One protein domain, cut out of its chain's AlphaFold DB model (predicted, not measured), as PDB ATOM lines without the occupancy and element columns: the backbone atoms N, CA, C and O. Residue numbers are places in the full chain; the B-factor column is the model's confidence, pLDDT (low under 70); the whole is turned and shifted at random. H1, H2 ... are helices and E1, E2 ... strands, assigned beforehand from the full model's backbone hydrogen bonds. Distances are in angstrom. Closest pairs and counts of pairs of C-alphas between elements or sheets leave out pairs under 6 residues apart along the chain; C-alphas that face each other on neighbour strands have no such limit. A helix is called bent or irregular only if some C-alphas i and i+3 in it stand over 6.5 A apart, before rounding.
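This is residues 7 to 102 of the 266 residues of an uncharacterized protein of Azospirillum oleiclasticum (UniProt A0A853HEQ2). A long strand hairpin, E1 and E2, has the kinked helix H3 folded back beside E2, with H2 and H1 near one end; residues 84 to 94 and H4 stick out. The 96 printed residues, with named elements H1, H2, E1, E2, H3, H4, are mixed in class with one antiparallel sheet, loose (radius of gyration of the C-alphas 17.0 A), spanning 49 by 30 by 30 A.

H1, residues 7 to 10, begins at C-alpha 7 (224.539, 226.023, 239.898). H2 is residues 21 to 26; E1, 42 to 49, spans 22.7 A; E2, 52 to 59, 22.8 A. H3, 61 to 79, spans 27.4 A and is irregular: C-alphas 65 and 68 are 7.7 A apart. H4, 97 to 102, ends at C-alpha 102 (244.018, 208.314, 214.070).

H1 is close to but not clearly touching H2, closest C-alphas Ala 8 and Asp 23, 5.8 A. H2 only just touches H3, with 3 pairs of C-alphas within 8 A, through H3 residues 63 to 66 alone, closest C-alphas Ala 21 and Trp 66, 7.1 A. The hairpin E1 and E2 has N 45 and O 56 within hydrogen-bond range, 2.8 A. O i to N i+4 pairs are within range throughout H2, 10 of 15 in H3 and 0 of 2 in H4, which has 1 of 3 O i to N i+3 pairs; H1 is too short for an i+4 pair. H4 is apart from H3.

The printed part has no cut; the links H2 to E1 and H3 to H4 are long. Residues 33 to 34 and 80 to 102 have pLDDT under 70.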
ATOM      1  N   GLU A   7     225.612 225.668 240.828       86.44
ATOM      2  CA  GLU A   7     224.539 226.023 239.898       86.44
ATOM      3  C   GLU A   7     225.089 226.079 238.466       86.44
ATOM      4  O   GLU A   7     224.653 225.325 237.593       86.44
ATOM      5  N   ALA A   8     226.141 226.875 238.240       81.25
ATOM      6  CA  ALA A   8     226.778 226.999 236.930       81.25
ATOM      7  C   ALA A   8     227.340 225.660 236.420       81.25
ATOM      8  O   ALA A   8     227.275 225.387 235.219       81.25
ATOM      9  N   LEU A   9     227.821 224.793 237.322       76.69
ATOM     10  CA  LEU A   9     228.269 223.434 236.992       76.69
ATOM     11  C   LEU A   9     227.115 222.475 236.641       76.69
ATOM     12  O   LEU A   9     227.305 221.600 235.797       76.69
ATOM     13  N   ARG A  10     225.920 222.652 237.227       79.31
ATOM     14  CA  ARG A  10     224.678 221.965 236.810       79.31
ATOM     15  C   ARG A  10     224.078 222.540 235.520       79.31
ATOM     16  O   ARG A  10     223.233 221.902 234.898       79.31
ATOM     17  N   GLY A  11     224.540 223.713 235.086       77.56
ATOM     18  CA  GLY A  11     224.041 224.430 233.912       77.56
ATOM     19  C   GLY A  11     222.999 225.507 234.227       77.56
ATOM     20  O   GLY A  11     222.482 226.124 233.296       77.56
ATOM     21  N   GLU A  12     222.729 225.774 235.502       83.31
ATOM     22  CA  GLU A  12     221.878 226.861 236.005       83.31
ATOM     23  C   GLU A  12     222.653 228.204 236.020       83.31
ATOM     24  O   GLU A  12     223.878 228.202 235.884       83.31
ATOM     25  N   PRO A  13     221.989 229.373 236.126       85.50
ATOM     26  CA  PRO A  13     222.670 230.657 236.321       85.50
ATOM     27  C   PRO A  13     223.493 230.700 237.611       85.50
ATOM     28  O   PRO A  13     223.088 230.144 238.630       85.50
ATOM     29  N   CYS A  14     224.638 231.381 237.590       85.75
ATOM     30  CA  CYS A  14     225.418 231.602 238.798       85.75
ATOM     31  C   CYS A  14     224.694 232.574 239.751       85.75
ATOM     32  O   CYS A  14     224.275 233.638 239.302       85.75
ATOM     33  N   PRO A  15     224.576 232.260 241.056       88.88
ATOM     34  CA  PRO A  15     223.932 233.133 242.039       88.88
ATOM     35  C   PRO A  15     224.883 234.184 242.642       88.88
ATOM     36  O   PRO A  15     224.522 234.842 243.613       88.88
ATOM     37  N   TRP A  16     226.120 234.290 242.145       85.75
ATOM     38  CA  TRP A  16     227.114 235.257 242.624       85.75
ATOM     39  C   TRP A  16     227.024 236.561 241.830       85.75
ATOM     40  O   TRP A  16     226.685 236.538 240.647       85.75
ATOM     41  N   ASP A  17     227.391 237.669 242.470       81.94
ATOM     42  CA  ASP A  17     227.512 238.984 241.840       81.94
ATOM     43  C   ASP A  17     228.905 239.578 242.152       81.94
ATOM     44  O   ASP A  17     229.205 239.800 243.330       81.94
ATOM     45  N   PRO A  18     229.793 239.765 241.153       80.69
ATOM     46  CA  PRO A  18     229.642 239.335 239.759       80.69
ATOM     47  C   PRO A  18     229.579 237.796 239.612       80.69
ATOM     48  O   PRO A  18     230.065 237.054 240.476       80.69
ATOM     49  N   PRO A  19     229.005 237.277 238.507       85.12
ATOM     50  CA  PRO A  19     228.868 235.840 238.281       85.12
ATOM     51  C   PRO A  19     230.227 235.150 238.144       85.12
ATOM     52  O   PRO A  19     231.217 235.739 237.720       85.12
ATOM     53  N   CYS A  20     230.282 233.854 238.457       85.00
ATOM     54  CA  CYS A  20     231.525 233.086 238.374       85.00
ATOM     55  C   CYS A  20     232.096 233.048 236.941       85.00
ATOM     56  O   CYS A  20     231.349 232.963 235.962       85.00
ATOM     57  N   ALA A  21     233.428 233.019 236.812       85.75
ATOM     58  CA  ALA A  21     234.111 233.013 235.515       85.75
ATOM     59  C   ALA A  21     233.650 231.865 234.594       85.75
ATOM     60  O   ALA A  21     233.582 232.026 233.378       85.75
ATOM     61  N   TYR A  22     233.277 230.706 235.157       84.88
ATOM     62  CA  TYR A  22     232.718 229.595 234.379       84.88
ATOM     63  C   TYR A  22     231.379 229.956 233.714       84.88
ATOM     64  O   TYR A  22     231.137 229.568 232.572       84.88
ATOM     65  N   ASP A  23     230.518 230.718 234.389       84.38
ATOM     66  CA  ASP A  23     229.261 231.178 233.805       84.38
ATOM     67  C   ASP A  23     229.546 232.115 232.620       84.38
ATOM     68  O   ASP A  23     229.233 231.787 231.471       84.38
ATOM     69  N   ALA A  24     230.257 233.216 232.875       86.19
ATOM     70  CA  ALA A  24     230.569 234.236 231.874       86.19
ATOM     71  C   ALA A  24     231.351 233.700 230.655       86.19
ATOM     72  O   ALA A  24     231.018 234.020 229.512       86.19
ATOM     73  N   LEU A  25     232.377 232.868 230.877       87.00
ATOM     74  CA  LEU A  25     233.309 232.416 229.834       87.00
ATOM     75  C   LEU A  25     232.907 231.081 229.176       87.00
ATOM     76  O   LEU A  25     233.262 230.821 228.019       87.00
ATOM     77  N   VAL A  26     232.167 230.208 229.877       81.75
ATOM     78  CA  VAL A  26     231.937 228.814 229.437       81.75
ATOM     79  C   VAL A  26     230.471 228.489 229.137       81.75
ATOM     80  O   VAL A  26     230.225 227.653 228.254       81.75
ATOM     81  N   ARG A  27     229.489 229.144 229.771       83.06
ATOM     82  CA  ARG A  27     228.071 228.950 229.416       83.06
ATOM     83  C   ARG A  27     227.662 229.781 228.194       83.06
ATOM     84  O   ARG A  27     228.415 230.594 227.659       83.06
ATOM     85  N   GLU A  28     226.492 229.469 227.651       79.88
ATOM     86  CA  GLU A  28     225.832 230.325 226.666       79.88
ATOM     87  C   GLU A  28     225.029 231.365 227.439       79.88
ATOM     88  O   GLU A  28     224.154 231.013 228.229       79.88
ATOM     89  N   GLN A  29     225.387 232.631 227.250       76.81
ATOM     90  CA  GLN A  29     224.660 233.755 227.822       76.81
ATOM     91  C   GLN A  29     223.408 234.036 226.978       76.81
ATOM     92  O   GLN A  29     223.276 233.513 225.869       76.81
ATOM     93  N   GLY A  30     222.467 234.812 227.523       79.88
ATOM     94  CA  GLY A  30     221.150 235.047 226.914       79.88
ATOM     95  C   GLY A  30     221.194 235.619 225.487       79.88
ATOM     96  O   GLY A  30     222.249 235.906 224.929       79.88
ATOM     97  N   ARG A  31     220.027 235.801 224.864       80.88
ATOM     98  CA  ARG A  31     219.945 236.330 223.493       80.88
ATOM     99  C   ARG A  31     219.837 237.855 223.477       80.88
ATOM    100  O   ARG A  31     219.146 238.434 224.310       80.88
ATOM    101  N   ILE A  32     220.482 238.493 222.503       74.00
ATOM    102  CA  ILE A  32     220.219 239.896 222.156       74.00
ATOM    103  C   ILE A  32     218.900 240.013 221.373       74.00
ATOM    104  O   ILE A  32     218.368 239.014 220.890       74.00
ATOM    105  N   ALA A  33     218.379 241.234 221.211       66.19
ATOM    106  CA  ALA A  33     217.063 241.497 220.611       66.19
ATOM    107  C   ALA A  33     216.864 240.922 219.188       66.19
ATOM    108  O   ALA A  33     215.737 240.658 218.785       66.19
ATOM    109  N   SER A  34     217.944 240.673 218.439       62.31
ATOM    110  CA  SER A  34     217.922 240.011 217.123       62.31
ATOM    111  C   SER A  34     217.925 238.472 217.184       62.31
ATOM    112  O   SER A  34     218.155 237.810 216.175       62.31
ATOM    113  N   GLY A  35     217.716 237.877 218.363       70.50
ATOM    114  CA  GLY A  35     217.671 236.427 218.576       70.50
ATOM    115  C   GLY A  35     219.034 235.725 218.573       70.50
ATOM    116  O   GLY A  35     219.090 234.517 218.821       70.50
ATOM    117  N   LEU A  36     220.125 236.453 218.324       73.44
ATOM    118  CA  LEU A  36     221.498 235.950 218.390       73.44
ATOM    119  C   LEU A  36     221.941 235.753 219.853       73.44
ATOM    120  O   LEU A  36     221.530 236.536 220.710       73.44
ATOM    121  N   PRO A  37     222.774 234.746 220.170       81.44
ATOM    122  CA  PRO A  37     223.346 234.607 221.507       81.44
ATOM    123  C   PRO A  37     224.311 235.762 221.801       81.44
ATOM    124  O   PRO A  37     225.043 236.206 220.911       81.44
ATOM    125  N   VAL A  38     224.346 236.229 223.051       87.75
ATOM    126  CA  VAL A  38     225.377 237.163 223.518       87.75
ATOM    127  C   VAL A  38     226.746 236.483 223.341       87.75
ATOM    128  O   VAL A  38     226.947 235.369 223.838       87.75
ATOM    129  N   PRO A  39     227.694 237.100 222.607       91.56
ATOM    130  CA  PRO A  39     229.027 236.543 222.438       91.56
ATOM    131  C   PRO A  39     229.719 236.492 223.797       91.56
ATOM    132  O   PRO A  39     229.548 237.383 224.621       91.56
ATOM    133  N   ARG A  40     230.516 235.454 224.042       93.25
ATOM    134  CA  ARG A  40     231.279 235.359 225.293       93.25
ATOM    135  C   ARG A  40     232.378 236.423 225.311       93.25
ATOM    136  O   ARG A  40     232.948 236.664 224.243       93.25
ATOM    137  N   PRO A  41     232.733 236.989 226.477       94.56
ATOM    138  CA  PRO A  41     233.747 238.034 226.612       94.56
ATOM    139  C   PRO A  41     235.178 237.475 226.509       94.56
ATOM    140  O   PRO A  41     236.069 237.869 227.256       94.56
ATOM    141  N   MET A  42     235.402 236.532 225.588       95.25
ATOM    142  CA  MET A  42     236.707 235.949 225.303       95.25
ATOM    143  C   MET A  42     236.842 235.471 223.852       95.25
ATOM    144  O   MET A  42     235.870 235.023 223.234       95.25
ATOM    145  N   VAL A  43     238.074 235.471 223.347       95.81
ATOM    146  CA  VAL A  43     238.496 234.666 222.190       95.81
ATOM    147  C   VAL A  43     239.760 233.886 222.531       95.81
ATOM    148  O   VAL A  43     240.521 234.267 223.416       95.81
ATOM    149  N   LEU A  44     239.961 232.773 221.833       93.88
ATOM    150  CA  LEU A  44     241.179 231.970 221.907       93.88
ATOM    151  C   LEU A  44     241.890 232.087 220.558       93.88
ATOM    152  O   LEU A  44     241.216 232.020 219.538       93.88
ATOM    153  N   ARG A  45     243.214 232.177 220.515       92.56
ATOM    154  CA  ARG A  45     244.007 232.024 219.287       92.56
ATOM    155  C   ARG A  45     245.122 231.017 219.543       92.56
ATOM    156  O   ARG A  45     245.668 230.961 220.640       92.56
ATOM    157  N   ALA A  46     245.418 230.181 218.552       89.25
ATOM    158  CA  ALA A  46     246.493 229.198 218.625       89.25
ATOM    159  C   ALA A  46     247.238 229.159 217.287       89.25
ATOM    160  O   ALA A  46     246.622 228.905 216.252       89.25
ATOM    161  N   GLU A  47     248.544 229.416 217.313       85.75
ATOM    162  CA  GLU A  47     249.413 229.514 216.134       85.75
ATOM    163  C   GLU A  47     250.678 228.672 216.366       85.75
ATOM    164  O   GLU A  47     251.259 228.686 217.454       85.75
ATOM    165  N   ALA A  48     251.090 227.896 215.363       82.81
ATOM    166  CA  ALA A  48     252.298 227.077 215.439       82.81
ATOM    167  C   ALA A  48     253.499 227.859 214.885       82.81
ATOM    168  O   ALA A  48     253.526 228.194 213.703       82.81
ATOM    169  N   ALA A  49     254.511 228.094 215.719       81.88
ATOM    170  CA  ALA A  49     255.767 228.737 215.343       81.88
ATOM    171  C   ALA A  49     256.887 227.687 215.284       81.88
ATOM    172  O   ALA A  49     257.650 227.478 216.227       81.88
ATOM    173  N   GLY A  50     256.965 226.965 214.164       85.12
ATOM    174  CA  GLY A  50     257.936 225.884 213.977       85.12
ATOM    175  C   GLY A  50     257.670 224.697 214.909       85.12
ATOM    176  O   GLY A  50     256.845 223.843 214.594       85.12
ATOM    177  N   ARG A  51     258.390 224.625 216.038       80.75
ATOM    178  CA  ARG A  51     258.175 223.607 217.089       80.75
ATOM    179  C   ARG A  51     257.347 224.117 218.268       80.75
ATOM    180  O   ARG A  51     256.890 223.301 219.064       80.75
ATOM    181  N   ASP A  52     257.173 225.430 218.374       84.50
ATOM    182  CA  ASP A  52     256.501 226.067 219.497       84.50
ATOM    183  C   ASP A  52     255.015 226.282 219.177       84.50
ATOM    184  O   ASP A  52     254.623 226.433 218.017       84.50
ATOM    185  N   LEU A  53     254.176 226.302 220.213       86.81
ATOM    186  CA  LEU A  53     252.756 226.628 220.104       86.81
ATOM    187  C   LEU A  53     252.486 227.910 220.887       86.81
ATOM    188  O   LEU A  53     252.584 227.922 222.113       86.81
ATOM    189  N   LEU A  54     252.112 228.973 220.181       90.31
ATOM    190  CA  LEU A  54     251.632 230.202 220.795       90.31
ATOM    191  C   LEU A  54     250.135 230.031 221.043       90.31
ATOM    192  O   LEU A  54     249.381 229.759 220.109       90.31
ATOM    193  N   VAL A  55     249.711 230.175 222.298       92.00
ATOM    194  CA  VAL A  55     248.297 230.145 222.691       92.00
ATOM    195  C   VAL A  55     247.968 231.442 223.409       92.00
ATOM    196  O   VAL A  55     248.600 231.792 224.401       92.00
ATOM    197  N   GLU A  56     246.960 232.134 222.905       94.81
ATOM    198  CA  GLU A  56     246.509 233.430 223.385       94.81
ATOM    199  C   GLU A  56     245.043 233.333 223.801       94.81
ATOM    200  O   GLU A  56     244.218 232.745 223.097       94.81
ATOM    201  N   LEU A  57     244.727 233.903 224.959       95.38
ATOM    202  CA  LEU A  57     243.375 234.037 225.486       95.38
ATOM    203  C   LEU A  57     243.128 235.519 225.744       95.38
ATOM    204  O   LEU A  57     243.626 236.069 226.723       95.38
ATOM    205  N   THR A  58     242.350 236.147 224.872       96.31
ATOM    206  CA  THR A  58     241.978 237.557 225.005       96.31
ATOM    207  C   THR A  58     240.651 237.637 225.743       96.31
ATOM    208  O   THR A  58     239.685 236.989 225.333       96.31
ATOM    209  N   LEU A  59     240.608 238.412 226.825       95.75
ATOM    210  CA  LEU A  59     239.409 238.712 227.613       95.75
ATOM    211  C   LEU A  59     238.953 240.148 227.316       95.75
ATOM    212  O   LEU A  59     239.757 240.968 226.880       95.75
ATOM    213  N   PHE A  60     237.669 240.449 227.519       94.81
ATOM    214  CA  PHE A  60     237.102 241.760 227.178       94.81
ATOM    215  C   PHE A  60     236.195 242.312 228.280       94.81
ATOM    216  O   PHE A  60     235.340 241.594 228.807       94.81
ATOM    217  N   GLY A  61     236.318 243.615 228.553       93.12
ATOM    218  CA  GLY A  61     235.502 244.309 229.549       93.12
ATOM    219  C   GLY A  61     235.691 243.737 230.951       93.12
ATOM    220  O   GLY A  61     236.808 243.390 231.323       93.12
ATOM    221  N   PHE A  62     234.603 243.566 231.703       89.69
ATOM    222  CA  PHE A  62     234.641 243.030 233.076       89.69
ATOM    223  C   PHE A  62     235.345 241.660 233.205       89.69
ATOM    224  O   PHE A  62     235.864 241.319 234.263       89.69
ATOM    225  N   ALA A  63     235.428 240.869 232.125       91.75
ATOM    226  CA  ALA A  63     236.129 239.586 232.156       91.75
ATOM    227  C   ALA A  63     237.645 239.731 232.392       91.75
ATOM    228  O   ALA A  63     238.292 238.758 232.785       91.75
ATOM    229  N   CYS A  64     238.208 240.926 232.185       92.75
ATOM    230  CA  CYS A  64     239.598 241.242 232.499       92.75
ATOM    231  C   CYS A  64     239.921 241.111 233.999       92.75
ATOM    232  O   CYS A  64     241.069 240.823 234.327       92.75
ATOM    233  N   ASP A  65     238.936 241.187 234.901       89.69
ATOM    234  CA  ASP A  65     239.139 240.936 236.340       89.69
ATOM    235  C   ASP A  65     239.639 239.505 236.616       89.69
ATOM    236  O   ASP A  65     240.363 239.248 237.581       89.69
ATOM    237  N   TRP A  66     239.320 238.553 235.732       90.31
ATOM    238  CA  TRP A  66     239.825 237.182 235.808       90.31
ATOM    239  C   TRP A  66     241.163 236.973 235.101       90.31
ATOM    240  O   TRP A  66     241.666 235.851 235.127       90.31
ATOM    241  N   MET A  67     241.770 237.998 234.495       91.88
ATOM    242  CA  MET A  67     243.011 237.875 233.717       91.88
ATOM    243  C   MET A  67     244.139 237.129 234.464       91.88
ATOM    244  O   MET A  67     244.711 236.214 233.862       91.88
ATOM    245  N   PRO A  68     244.442 237.393 235.756       87.12
ATOM    246  CA  PRO A  68     245.462 236.628 236.477       87.12
ATOM    247  C   PRO A  68     245.093 235.143 236.604       87.12
ATOM    248  O   PRO A  68     245.893 234.271 236.266       87.12
ATOM    249  N   ALA A  69     243.857 234.847 237.018       86.62
ATOM    250  CA  ALA A  69     243.368 233.483 237.218       86.62
ATOM    251  C   ALA A  69     243.255 232.697 235.898       86.62
ATOM    252  O   ALA A  69     243.577 231.511 235.852       86.62
ATOM    253  N   ALA A  70     242.842 233.357 234.817       88.62
ATOM    254  CA  ALA A  70     242.776 232.795 233.474       88.62
ATOM    255  C   ALA A  70     244.176 232.470 232.935       88.62
ATOM    256  O   ALA A  70     244.372 231.406 232.348       88.62
ATOM    257  N   ALA A  71     245.160 233.339 233.184       88.62
ATOM    258  CA  ALA A  71     246.544 233.107 232.792       88.62
ATOM    259  C   ALA A  71     247.192 231.947 233.577       88.62
ATOM    260  O   ALA A  71     247.902 231.143 232.969       88.62
ATOM    261  N   GLU A  72     246.909 231.793 234.878       84.19
ATOM    262  CA  GLU A  72     247.310 230.593 235.636       84.19
ATOM    263  C   GLU A  72     246.611 229.331 235.115       84.19
ATOM    264  O   GLU A  72     247.264 228.325 234.845       84.19
ATOM    265  N   ALA A  73     245.288 229.376 234.923       84.12
ATOM    266  CA  ALA A  73     244.504 228.227 234.474       84.12
ATOM    267  C   ALA A  73     244.916 227.747 233.072       84.12
ATOM    268  O   ALA A  73     245.025 226.540 232.848       84.12
ATOM    269  N   LEU A  74     245.191 228.672 232.145       85.94
ATOM    270  CA  LEU A  74     245.712 228.354 230.818       85.94
ATOM    271  C   LEU A  74     247.122 227.758 230.909       85.94
ATOM    272  O   LEU A  74     247.369 226.701 230.334       85.94
ATOM    273  N   SER A  75     248.021 228.378 231.679       85.44
ATOM    274  CA  SER A  75     249.390 227.875 231.880       85.44
ATOM    275  C   SER A  75     249.386 226.458 232.460       85.44
ATOM    276  O   SER A  75     250.061 225.571 231.940       85.44
ATOM    277  N   ALA A  76     248.558 226.212 233.480       79.56
ATOM    278  CA  ALA A  76     248.378 224.897 234.078       79.56
ATOM    279  C   ALA A  76     247.790 223.885 233.082       79.56
ATOM    280  O   ALA A  76     248.291 222.764 233.006       79.56
ATOM    281  N   ALA A  77     246.779 224.259 232.291       77.94
ATOM    282  CA  ALA A  77     246.181 223.377 231.286       77.94
ATOM    283  C   ALA A  77     247.164 222.996 230.164       77.94
ATOM    284  O   ALA A  77     247.158 221.857 229.704       77.94
ATOM    285  N   LEU A  78     248.036 223.915 229.740       81.56
ATOM    286  CA  LEU A  78     249.073 223.635 228.742       81.56
ATOM    287  C   LEU A  78     250.191 222.752 229.328       81.56
ATOM    288  O   LEU A  78     250.575 221.762 228.702       81.56
ATOM    289  N   ALA A  79     250.651 223.053 230.548       75.69
ATOM    290  CA  ALA A  79     251.746 222.349 231.223       75.69
ATOM    291  C   ALA A  79     251.382 220.943 231.739       75.69
ATOM    292  O   ALA A  79     252.252 220.081 231.820       75.69
ATOM    293  N   HIS A  80     250.107 220.675 232.040       67.12
ATOM    294  CA  HIS A  80     249.601 219.317 232.310       67.12
ATOM    295  C   HIS A  80     249.114 218.606 231.031       67.12
ATOM    296  O   HIS A  80     248.674 217.458 231.085       67.12
ATOM    297  N   GLY A  81     249.220 219.279 229.880       60.72
ATOM    298  CA  GLY A  81     248.802 218.806 228.567       60.72
ATOM    299  C   GLY A  81     247.326 219.071 228.264       60.72
ATOM    300  O   GLY A  81     246.440 218.819 229.081       60.72
ATOM    301  N   ILE A  82     247.045 219.478 227.018       59.34
ATOM    302  CA  ILE A  82     245.682 219.524 226.461       59.34
ATOM    303  C   ILE A  82     245.217 218.093 226.139       59.34
ATOM    304  O   ILE A  82     244.980 217.721 224.987       59.34
ATOM    305  N   ALA A  83     245.139 217.245 227.160       46.69
ATOM    306  CA  ALA A  83     244.609 215.906 227.022       46.69
ATOM    307  C   ALA A  83     243.084 215.971 226.784       46.69
ATOM    308  O   ALA A  83     242.381 216.699 227.493       46.69
ATOM    309  N   PRO A  84     242.516 215.177 225.856       40.88
ATOM    310  CA  PRO A  84     241.155 214.695 226.072       40.88
ATOM    311  C   PRO A  84     241.115 213.893 227.402       40.88
ATOM    312  O   PRO A  84     242.132 213.323 227.796       40.88
ATOM    313  N   PRO A  85     239.986 213.862 228.133       35.91
ATOM    314  CA  PRO A  85     239.935 213.324 229.508       35.91
ATOM    315  C   PRO A  85     240.198 211.783 229.656       35.91
ATOM    316  O   PRO A  85     240.151 211.051 228.674       35.91
ATOM    317  N   VAL A  86     240.447 211.278 230.892       40.25
ATOM    318  CA  VAL A  86     241.618 210.410 231.284       40.25
ATOM    319  C   VAL A  86     241.395 208.951 231.828       40.25
ATOM    320  O   VAL A  86     240.655 208.803 232.801       40.25
ATOM    321  N   ARG A  87     242.165 207.932 231.333       40.56
ATOM    322  CA  ARG A  87     242.784 206.698 231.974       40.56
ATOM    323  C   ARG A  87     243.909 206.023 231.106       40.56
ATOM    324  O   ARG A  87     243.829 206.047 229.893       40.56
ATOM    325  N   ARG A  88     244.948 205.384 231.682       37.19
ATOM    326  CA  ARG A  88     246.119 204.734 230.988       37.19
ATOM    327  C   ARG A  88     245.818 203.295 230.452       37.19
ATOM    328  O   ARG A  88     244.716 202.820 230.687       37.19
ATOM    329  N   ALA A  89     246.689 202.515 229.774       30.17
ATOM    330  CA  ALA A  89     248.153 202.555 229.567       30.17
ATOM    331  C   ALA A  89     248.607 201.884 228.242       30.17
ATOM    332  O   ALA A  89     247.997 200.903 227.825       30.17
ATOM    333  N   GLY A  90     249.722 202.342 227.645       29.86
ATOM    334  CA  GLY A  90     250.368 201.675 226.497       29.86
ATOM    335  C   GLY A  90     251.029 202.609 225.467       29.86
ATOM    336  O   GLY A  90     250.475 202.807 224.398       29.86
ATOM    337  N   ALA A  91     252.208 203.147 225.800       30.50
ATOM    338  CA  ALA A  91     253.226 203.754 224.916       30.50
ATOM    339  C   ALA A  91     252.825 204.704 223.745       30.50
ATOM    340  O   ALA A  91     252.512 204.255 222.648       30.50
ATOM    341  N   ALA A  92     253.145 205.997 223.945       31.94
ATOM    342  CA  ALA A  92     253.713 206.946 222.958       31.94
ATOM    343  C   ALA A  92     252.857 207.458 221.762       31.94
ATOM    344  O   ALA A  92     251.872 206.839 221.373       31.94
ATOM    345  N   PRO A  93     253.292 208.540 221.072       31.66
ATOM    346  CA  PRO A  93     253.980 209.753 221.538       31.66
ATOM    347  C   PRO A  93     253.137 211.027 221.256       31.66
ATOM    348  O   PRO A  93     251.957 210.947 220.923       31.66
ATOM    349  N   VAL A  94     253.748 212.215 221.387       36.97
ATOM    350  CA  VAL A  94     253.126 213.535 221.148       36.97
ATOM    351  C   VAL A  94     252.319 213.583 219.848       36.97
ATOM    352  O   VAL A  94     252.817 213.333 218.749       36.97
ATOM    353  N   VAL A  95     251.056 213.971 219.996       35.44
ATOM    354  CA  VAL A  95     250.071 214.007 218.925       35.44
ATOM    355  C   VAL A  95     250.066 215.384 218.255       35.44
ATOM    356  O   VAL A  95     249.498 216.344 218.771       35.44
ATOM    357  N   THR A  96     250.644 215.474 217.056       38.22
ATOM    358  CA  THR A  96     250.292 216.547 216.113       38.22
ATOM    359  C   THR A  96     248.851 216.351 215.626       38.22
ATOM    360  O   THR A  96     248.301 215.247 215.697       38.22
ATOM    361  N   THR A  97     248.221 217.394 215.078       38.44
ATOM    362  CA  THR A  97     246.832 217.349 214.567       38.44
ATOM    363  C   THR A  97     246.553 216.165 213.630       38.44
ATOM    364  O   THR A  97     245.445 215.632 213.625       38.44
ATOM    365  N   ARG A  98     247.567 215.688 212.895       32.31
ATOM    366  CA  ARG A  98     247.481 214.531 211.991       32.31
ATOM    367  C   ARG A  98     247.414 213.175 212.712       32.31
ATOM    368  O   ARG A  98     246.750 212.272 212.213       32.31
ATOM    369  N   ALA A  99     248.034 213.035 213.886       33.22
ATOM    370  CA  ALA A  99     247.947 211.826 214.715       33.22
ATOM    371  C   ALA A  99     246.659 211.786 215.567       33.22
ATOM    372  O   ALA A  99     246.129 210.708 215.839       33.22
ATOM    373  N   ALA A 100     246.083 212.950 215.905       37.59
ATOM    374  CA  ALA A 100     244.819 213.042 216.650       37.59
ATOM    375  C   ALA A 100     243.653 212.429 215.861       37.59
ATOM    376  O   ALA A 100     242.751 211.819 216.436       37.59
ATOM    377  N   LEU A 101     243.706 212.556 214.530       36.94
ATOM    378  CA  LEU A 101     242.753 211.940 213.610       36.94
ATOM    379  C   LEU A 101     242.757 210.403 213.662       36.94
ATOM    380  O   LEU A 101     241.732 209.811 213.326       36.94
ATOM    381  N   ALA A 102     243.868 209.770 214.055       36.03
ATOM    382  CA  ALA A 102     244.018 208.314 214.070       36.03
ATOM    383  C   ALA A 102     243.696 207.679 215.437       36.03
ATOM    384  O   ALA A 102     243.208 206.552 215.488       36.03
TER     385      ALA A 102